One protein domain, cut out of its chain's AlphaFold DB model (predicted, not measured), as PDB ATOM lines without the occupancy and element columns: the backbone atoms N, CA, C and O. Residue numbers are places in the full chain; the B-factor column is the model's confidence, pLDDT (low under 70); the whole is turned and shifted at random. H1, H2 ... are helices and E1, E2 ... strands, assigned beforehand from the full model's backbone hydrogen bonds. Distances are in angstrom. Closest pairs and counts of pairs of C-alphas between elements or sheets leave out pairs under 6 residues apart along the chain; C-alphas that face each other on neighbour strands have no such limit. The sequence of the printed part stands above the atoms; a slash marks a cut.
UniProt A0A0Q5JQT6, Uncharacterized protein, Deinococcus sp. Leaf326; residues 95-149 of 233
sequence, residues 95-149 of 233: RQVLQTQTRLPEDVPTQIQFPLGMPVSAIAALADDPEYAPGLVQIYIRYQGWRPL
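Overview. This is residues 95 to 149 of the 233 residues of an uncharacterized protein of Deinococcus sp. Leaf326 (UniProt A0A0Q5JQT6). The domain is one strongly twisted sheet made of two hairpins set side by side, E1 with E2 and E3 with E4, with one short helix, H1, over one face. E1 and E3 lie together in the middle of the sheet; the link between E1 and E2 reaches to one end of the longest axis, and the turn after E2 lies at the other. The printed part has 55 residues with one named helix and four named strands, in the order E1, E2, H1, E3, E4; the sheet runs E2, E1, E3, E4 and is antiparallel throughout. The class is mixed, helices and strands, though under half of the residues, 27 of the 55, are in named elements. The whole is compact, with a radius of gyration of the C-alphas of 10.9 A, and flat, spanning 32 by 28 by 15 A.

Arrangement. The printed part begins with E1, residues 95 to 100, an inner strand of the sheet. E2, residues 111 to 115, is an edge strand and forms a hairpin with E1; their directions stand at 146 degrees, antiparallel. Across this pair N 98 and O 112 are 2.9 A apart and N 112 and O 98 are 2.8 A apart, both within hydrogen-bond range. H1, residues 120 to 125, is on the sheet at a height over the sheet of 8.0 A. It lies over none of the strands, but only just: dropped onto the local plane, 2 of its 6 C-alphas fall on E1 and 1 falls on E3. Every O i to N i+4 pair in H1 is within hydrogen-bond range. E3, residues 136 to 141, is the other inner strand; its closest C-alpha to H1 is that of Leu 136, 7.5 A from that of Ala 124. E3 is the antiparallel neighbour of E1 at 139 degrees, with N 99 and O 138 at 2.9 A and N 140 and O 97 at 2.8 A, both within hydrogen-bond range. E2, H1 and E3 form a split strand-helix-strand unit, two strands that run the same way with a helix between them along the chain and E1 between them in the sheet; its crossover is right-handed. E4, residues 145 to 148, is the other edge strand and forms a hairpin with E3 at 141 degrees. N 139 and O 147 are 2.8 A apart and N 145 and O 141 are 2.9 A apart, both within hydrogen-bond range. E2 and E4 are apart. From edge to edge the strands' lines turn by 95 degrees.

Along the chain. E1 begins at C-alpha 95, at (205.972, 153.616, 18.513), and measures 15.8 A from first to last C-alpha. E2, residues 111 to 115, measures 13.6 A. H1 begins at C-alpha 120, at (211.447, 163.773, 17.180), and measures 8.7 A to C-alpha 125. E3, residues 136 to 141, measures 14.7 A. E4 measures 10.3 A and ends at C-alpha 148, at (221.472, 159.489, 14.956).

Size, cuts and confidence. The two C-alphas farthest apart in the domain are those of Glu 106 and Gly 117, 33.2 A. The first and last printed C-alphas, of Arg 95 and Leu 149, are 15.4 A apart. The printed part has no cut. The links from E2 to H1 and from E3 to E4 are tight, those from E1 to E2 and from H1 to E3 are short, and there is no long link. The mean pLDDT of the printed part is 91.2, and no printed residue is under 70.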
ATOM      1  N   ARG A  95     205.115 152.871  17.589       97.12
ATOM      2  CA  ARG A  95     205.972 153.616  18.513       97.12
ATOM      3  C   ARG A  95     207.145 154.254  17.784       97.12
ATOM      4  O   ARG A  95     207.616 153.753  16.771       97.12
ATOM      5  N   GLN A  96     207.675 155.326  18.359       95.56
ATOM      6  CA  GLN A  96     209.044 155.739  18.068       95.56
ATOM      7  C   GLN A  96     209.986 154.931  18.942       95.56
ATOM      8  O   GLN A  96     209.843 154.936  20.162       95.56
ATOM      9  N   VAL A  97     210.924 154.229  18.314       97.06
ATOM     10  CA  VAL A  97     211.898 153.392  19.013       97.06
ATOM     11  C   VAL A  97     213.234 154.107  19.000       97.06
ATOM     12  O   VAL A  97     213.760 154.428  17.935       97.06
ATOM     13  N   LEU A  98     213.769 154.362  20.184       95.12
ATOM     14  CA  LEU A  98     215.071 154.972  20.382       95.12
ATOM     15  C   LEU A  98     215.984 154.012  21.127       95.12
ATOM     16  O   LEU A  98     215.509 153.106  21.808       95.12
ATOM     17  N   GLN A  99     217.288 154.225  21.002       94.69
ATOM     18  CA  GLN A  99     218.273 153.507  21.795       94.69
ATOM     19  C   GLN A  99     219.198 154.447  22.552       94.69
ATOM     20  O   GLN A  99     219.513 155.554  22.093       94.69
ATOM     21  N   THR A 100     219.609 153.981  23.728       93.44
ATOM     22  CA  THR A 100     220.528 154.696  24.605       93.44
ATOM     23  C   THR A 100     221.963 154.645  24.086       93.44
ATOM     24  O   THR A 100     222.325 153.789  23.274       93.44
ATOM     25  N   GLN A 101     222.791 155.560  24.581       91.75
ATOM     26  CA  GLN A 101     224.241 155.533  24.427       91.75
ATOM     27  C   GLN A 101     224.822 154.259  25.049       91.75
ATOM     28  O   GLN A 101     224.304 153.751  26.045       91.75
ATOM     29  N   THR A 102     225.929 153.786  24.491       91.94
ATOM     30  CA  THR A 102     226.804 152.784  25.114       91.94
ATOM     31  C   THR A 102     228.155 153.419  25.414       91.94
ATOM     32  O   THR A 102     228.649 154.227  24.624       91.94
ATOM     33  N   ARG A 103     228.731 153.123  26.581       89.19
ATOM     34  CA  ARG A 103     230.023 153.681  27.014       89.19
ATOM     35  C   ARG A 103     231.165 152.734  26.690       89.19
ATOM     36  O   ARG A 103     232.223 153.199  26.289       89.19
ATOM     37  N   LEU A 104     230.925 151.435  26.812       90.38
ATOM     38  CA  LEU A 104     231.874 150.376  26.501       90.38
ATOM     39  C   LEU A 104     231.348 149.506  25.345       90.38
ATOM     40  O   LEU A 104     230.135 149.347  25.215       90.38
ATOM     41  N   PRO A 105     232.216 148.931  24.493       86.62
ATOM     42  CA  PRO A 105     231.806 148.052  23.392       86.62
ATOM     43  C   PRO A 105     231.015 146.806  23.817       86.62
ATOM     44  O   PRO A 105     230.277 146.248  23.009       86.62
ATOM     45  N   GLU A 106     231.173 146.348  25.060       87.94
ATOM     46  CA  GLU A 106     230.393 145.254  25.648       87.94
ATOM     47  C   GLU A 106     229.002 145.669  26.158       87.94
ATOM     48  O   GLU A 106     228.191 144.798  26.485       87.94
ATOM     49  N   ASP A 107     228.708 146.970  26.230       89.94
ATOM     50  CA  ASP A 107     227.406 147.451  26.681       89.94
ATOM     51  C   ASP A 107     226.312 147.084  25.671       89.94
ATOM     52  O   ASP A 107     226.467 147.207  24.453       89.94
ATOM     53  N   VAL A 108     225.144 146.700  26.187       88.31
ATOM     54  CA  VAL A 108     223.954 146.460  25.366       88.31
ATOM     55  C   VAL A 108     223.093 147.730  25.355       88.31
ATOM     56  O   VAL A 108     222.620 148.141  26.420       88.31
ATOM     57  N   PRO A 109     222.837 148.351  24.185       90.06
ATOM     58  CA  PRO A 109     221.971 149.522  24.104       90.06
ATOM     59  C   PRO A 109     220.559 149.187  24.594       90.06
ATOM     60  O   PRO A 109     219.958 148.194  24.175       90.06
ATOM     61  N   THR A 110     219.996 150.040  25.448       93.19
ATOM     62  CA  THR A 110     218.611 149.891  25.907       93.19
ATOM     63  C   THR A 110     217.667 150.538  24.902       93.19
ATOM     64  O   THR A 110     217.936 151.636  24.418       93.19
ATOM     65  N   GLN A 111     216.550 149.875  24.594       95.06
ATOM     66  CA  GLN A 111     215.515 150.406  23.705       95.06
ATOM     67  C   GLN A 111     214.419 151.110  24.507       95.06
ATOM     68  O   GLN A 111     213.811 150.508  25.390       95.06
ATOM     69  N   ILE A 112     214.132 152.363  24.161       95.44
ATOM     70  CA  ILE A 112     213.096 153.195  24.781       95.44
ATOM     71  C   ILE A 112     212.025 153.521  23.739       95.44
ATOM     72  O   ILE A 112     212.329 153.798  22.579       95.44
ATOM     73  N   GLN A 113     210.758 153.469  24.148       96.31
ATOM     74  CA  GLN A 113     209.614 153.645  23.257       96.31
ATOM     75  C   GLN A 113     208.835 154.911  23.601       96.31
ATOM     76  O   GLN A 113     208.421 155.104  24.742       96.31
ATOM     77  N   PHE A 114     208.554 155.725  22.587       95.75
ATOM     78  CA  PHE A 114     207.738 156.931  22.704       95.75
ATOM     79  C   PHE A 114     206.472 156.832  21.842       95.75
ATOM     80  O   PHE A 114     206.428 156.075  20.864       95.75
ATOM     81  N   PRO A 115     205.414 157.598  22.163       96.50
ATOM     82  CA  PRO A 115     204.253 157.725  21.288       96.50
ATOM     83  C   PRO A 115     204.636 158.252  19.896       96.50
ATOM     84  O   PRO A 115     205.444 159.173  19.772       96.50
ATOM     85  N   LEU A 116     204.001 157.736  18.839       93.50
ATOM     86  CA  LEU A 116     204.248 158.197  17.462       93.50
ATOM     87  C   LEU A 116     203.954 159.680  17.232       93.50
ATOM     88  O   LEU A 116     204.604 160.308  16.407       93.50
ATOM     89  N   GLY A 117     202.975 160.239  17.946       92.75
ATOM     90  CA  GLY A 117     202.590 161.645  17.798       92.75
ATOM     91  C   GLY A 117     203.579 162.638  18.414       92.75
ATOM     92  O   GLY A 117     203.432 163.839  18.204       92.75
ATOM     93  N   MET A 118     204.563 162.169  19.186       93.81
ATOM     94  CA  MET A 118     205.563 163.045  19.785       93.81
ATOM     95  C   MET A 118     206.567 163.501  18.712       93.81
ATOM     96  O   MET A 118     207.113 162.666  18.003       93.81
ATOM     97  N   PRO A 119     206.863 164.796  18.553       91.81
ATOM     98  CA  PRO A 119     207.878 165.221  17.593       91.81
ATOM     99  C   PRO A 119     209.270 164.679  17.956       91.81
ATOM    100  O   PRO A 119     209.660 164.733  19.119       91.81
ATOM    101  N   VAL A 120     210.056 164.239  16.964       89.25
ATOM    102  CA  VAL A 120     211.447 163.773  17.180       89.25
ATOM    103  C   VAL A 120     212.289 164.839  17.886       89.25
ATOM    104  O   VAL A 120     213.075 164.513  18.765       89.25
ATOM    105  N   SER A 121     212.082 166.120  17.564       88.56
ATOM    106  CA  SER A 121     212.759 167.240  18.230       88.56
ATOM    107  C   SER A 121     212.403 167.372  19.713       88.56
ATOM    108  O   SER A 121     213.245 167.783  20.505       88.56
ATOM    109  N   ALA A 122     211.178 167.008  20.105       90.38
ATOM    110  CA  ALA A 122     210.778 166.987  21.508       90.38
ATOM    111  C   ALA A 122     211.459 165.830  22.250       90.38
ATOM    112  O   ALA A 122     211.946 166.029  23.354       90.38
ATOM    113  N   ILE A 123     211.568 164.654  21.621       90.62
ATOM    114  CA  ILE A 123     212.312 163.517  22.186       90.62
ATOM    115  C   ILE A 123     213.804 163.850  22.293       90.62
ATOM    116  O   ILE A 123     214.438 163.540  23.294       90.62
ATOM    117  N   ALA A 124     214.363 164.531  21.295       86.81
ATOM    118  CA  ALA A 124     215.750 164.975  21.318       86.81
ATOM    119  C   ALA A 124     216.056 165.939  22.465       86.81
ATOM    120  O   ALA A 124     217.135 165.868  23.042       86.81
ATOM    121  N   ALA A 125     215.101 166.790  22.847       87.69
ATOM    122  CA  ALA A 125     215.246 167.644  24.022       87.69
ATOM    123  C   ALA A 125     215.280 166.851  25.344       87.69
ATOM    124  O   ALA A 125     215.799 167.354  26.334       87.69
ATOM    125  N   LEU A 126     214.755 165.622  25.354       88.94
ATOM    126  CA  LEU A 126     214.817 164.699  26.491       88.94
ATOM    127  C   LEU A 126     216.061 163.808  26.458       88.94
ATOM    128  O   LEU A 126     216.260 163.013  27.368       88.94
ATOM    129  N   ALA A 127     216.893 163.895  25.417       86.19
ATOM    130  CA  ALA A 127     217.974 162.941  25.204       86.19
ATOM    131  C   ALA A 127     218.979 162.883  26.360       86.19
ATOM    132  O   ALA A 127     219.559 161.825  26.578       86.19
ATOM    133  N   ASP A 128     219.146 163.985  27.090       85.06
ATOM    134  CA  ASP A 128     220.074 164.102  28.218       85.06
ATOM    135  C   ASP A 128     219.347 164.146  29.575       85.06
ATOM    136  O   ASP A 128     219.962 164.448  30.601       85.06
ATOM    137  N   ASP A 129     218.039 163.858  29.602       90.75
ATOM    138  CA  ASP A 129     217.297 163.730  30.856       90.75
ATOM    139  C   ASP A 129     217.904 162.589  31.699       90.75
ATOM    140  O   ASP A 129     218.151 161.499  31.165       90.75
ATOM    141  N   PRO A 130     218.147 162.798  33.008       89.56
ATOM    142  CA  PRO A 130     218.653 161.760  33.901       89.56
ATOM    143  C   PRO A 130     217.857 160.449  33.880       89.56
ATOM    144  O   PRO A 130     218.447 159.394  34.119       89.56
ATOM    145  N   GLU A 131     216.551 160.487  33.585       91.75
ATOM    146  CA  GLU A 131     215.716 159.288  33.431       91.75
ATOM    147  C   GLU A 131     216.227 158.362  32.315       91.75
ATOM    148  O   GLU A 131     216.117 157.140  32.420       91.75
ATOM    149  N   TYR A 132     216.833 158.929  31.269       89.06
ATOM    150  CA  TYR A 132     217.319 158.195  30.101       89.06
ATOM    151  C   TYR A 132     218.837 158.030  30.078       89.06
ATOM    152  O   TYR A 132     219.394 157.712  29.025       89.06
ATOM    153  N   ALA A 133     219.520 158.219  31.211       84.44
ATOM    154  CA  ALA A 133     220.961 158.012  31.311       84.44
ATOM    155  C   ALA A 133     221.361 156.604  30.801       84.44
ATOM    156  O   ALA A 133     220.712 155.619  31.154       84.44
ATOM    157  N   PRO A 134     222.429 156.470  29.987       87.88
ATOM    158  CA  PRO A 134     223.449 157.477  29.650       87.88
ATOM    159  C   PRO A 134     223.073 158.482  28.542       87.88
ATOM    160  O   PRO A 134     223.911 159.297  28.175       87.88
ATOM    161  N   GLY A 135     221.847 158.436  28.031       91.25
ATOM    162  CA  GLY A 135     221.267 159.398  27.097       91.25
ATOM    163  C   GLY A 135     220.728 158.730  25.831       91.25
ATOM    164  O   GLY A 135     221.190 157.654  25.455       91.25
ATOM    165  N   LEU A 136     219.758 159.346  25.154       92.50
ATOM    166  CA  LEU A 136     219.163 158.836  23.907       92.50
ATOM    167  C   LEU A 136     219.958 159.314  22.690       92.50
ATOM    168  O   LEU A 136     220.099 160.513  22.468       92.50
ATOM    169  N   VAL A 137     220.451 158.391  21.861       91.50
ATOM    170  CA  VAL A 137     221.414 158.753  20.798       91.50
ATOM    171  C   VAL A 137     220.942 158.452  19.393       91.50
ATOM    172  O   VAL A 137     221.352 159.131  18.452       91.50
ATOM    173  N   GLN A 138     220.076 157.455  19.231       93.31
ATOM    174  CA  GLN A 138     219.632 157.006  17.920       93.31
ATOM    175  C   GLN A 138     218.143 156.676  17.922       93.31
ATOM    176  O   GLN A 138     217.596 156.202  18.914       93.31
ATOM    177  N   ILE A 139     217.509 156.904  16.777       94.06
ATOM    178  CA  ILE A 139     216.126 156.558  16.466       94.06
ATOM    179  C   ILE A 139     216.098 155.489  15.375       94.06
ATOM    180  O   ILE A 139     216.876 155.526  14.419       94.06
ATOM    181  N   TYR A 140     215.205 154.517  15.508       94.88
ATOM    182  CA  TYR A 140     214.974 153.523  14.473       94.88
ATOM    183  C   TYR A 140     214.055 154.087  13.390       94.88
ATOM    184  O   TYR A 140     212.917 154.469  13.661       94.88
ATOM    185  N   ILE A 141     214.530 154.093  12.147       92.00
ATOM    186  CA  ILE A 141     213.739 154.464  10.976       92.00
ATOM    187  C   ILE A 141     213.452 153.205  10.165       92.00
ATOM    188  O   ILE A 141     214.369 152.521   9.697       92.00
ATOM    189  N   ARG A 142     212.164 152.920   9.962       91.12
ATOM    190  CA  ARG A 142     211.686 151.745   9.226       91.12
ATOM    191  C   ARG A 142     212.417 151.568   7.897       91.12
ATOM    192  O   ARG A 142     212.572 152.529   7.139       91.12
ATOM    193  N   TYR A 143     212.870 150.345   7.624       88.19
ATOM    194  CA  TYR A 143     213.668 149.968   6.444       88.19
ATOM    195  C   TYR A 143     215.037 150.638   6.289       88.19
ATOM    196  O   TYR A 143     215.802 150.234   5.418       88.19
ATOM    197  N   GLN A 144     215.375 151.630   7.111       88.50
ATOM    198  CA  GLN A 144     216.663 152.322   7.076       88.50
ATOM    199  C   GLN A 144     217.565 151.929   8.248       88.50
ATOM    200  O   GLN A 144     218.779 152.078   8.156       88.50
ATOM    201  N   GLY A 145     216.983 151.395   9.324       89.88
ATOM    202  CA  GLY A 145     217.698 151.034  10.539       89.88
ATOM    203  C   GLY A 145     217.898 152.215  11.485       89.88
ATOM    204  O   GLY A 145     217.163 153.201  11.446       89.88
ATOM    205  N   TRP A 146     218.894 152.089  12.357       91.62
ATOM    206  CA  TRP A 146     219.234 153.106  13.344       91.62
ATOM    207  C   TRP A 146     219.844 154.347  12.691       91.62
ATOM    208  O   TRP A 146     220.721 154.249  11.829       91.62
ATOM    209  N   ARG A 147     219.376 155.519  13.115       89.25
ATOM    210  CA  ARG A 147     219.856 156.837  12.695       89.25
ATOM    211  C   ARG A 147     220.173 157.687  13.919       89.25
ATOM    212  O   ARG A 147     219.436 157.582  14.893       89.25
ATOM    213  N   PRO A 148     221.215 158.530  13.886       88.06
ATOM    214  CA  PRO A 148     221.472 159.489  14.956       88.06
ATOM    215  C   PRO A 148     220.255 160.378  15.237       88.06
ATOM    216  O   PRO A 148     219.506 160.723  14.318       88.06
ATOM    217  N   LEU A 149     220.063 160.757  16.499       87.12
ATOM    218  CA  LEU A 149     219.013 161.681  16.913       87.12
ATOM    219  C   LEU A 149     219.441 163.143  16.631       87.12
ATOM    220  O   LEU A 149     220.500 163.566  17.100       87.12
TER     221      LEU A 149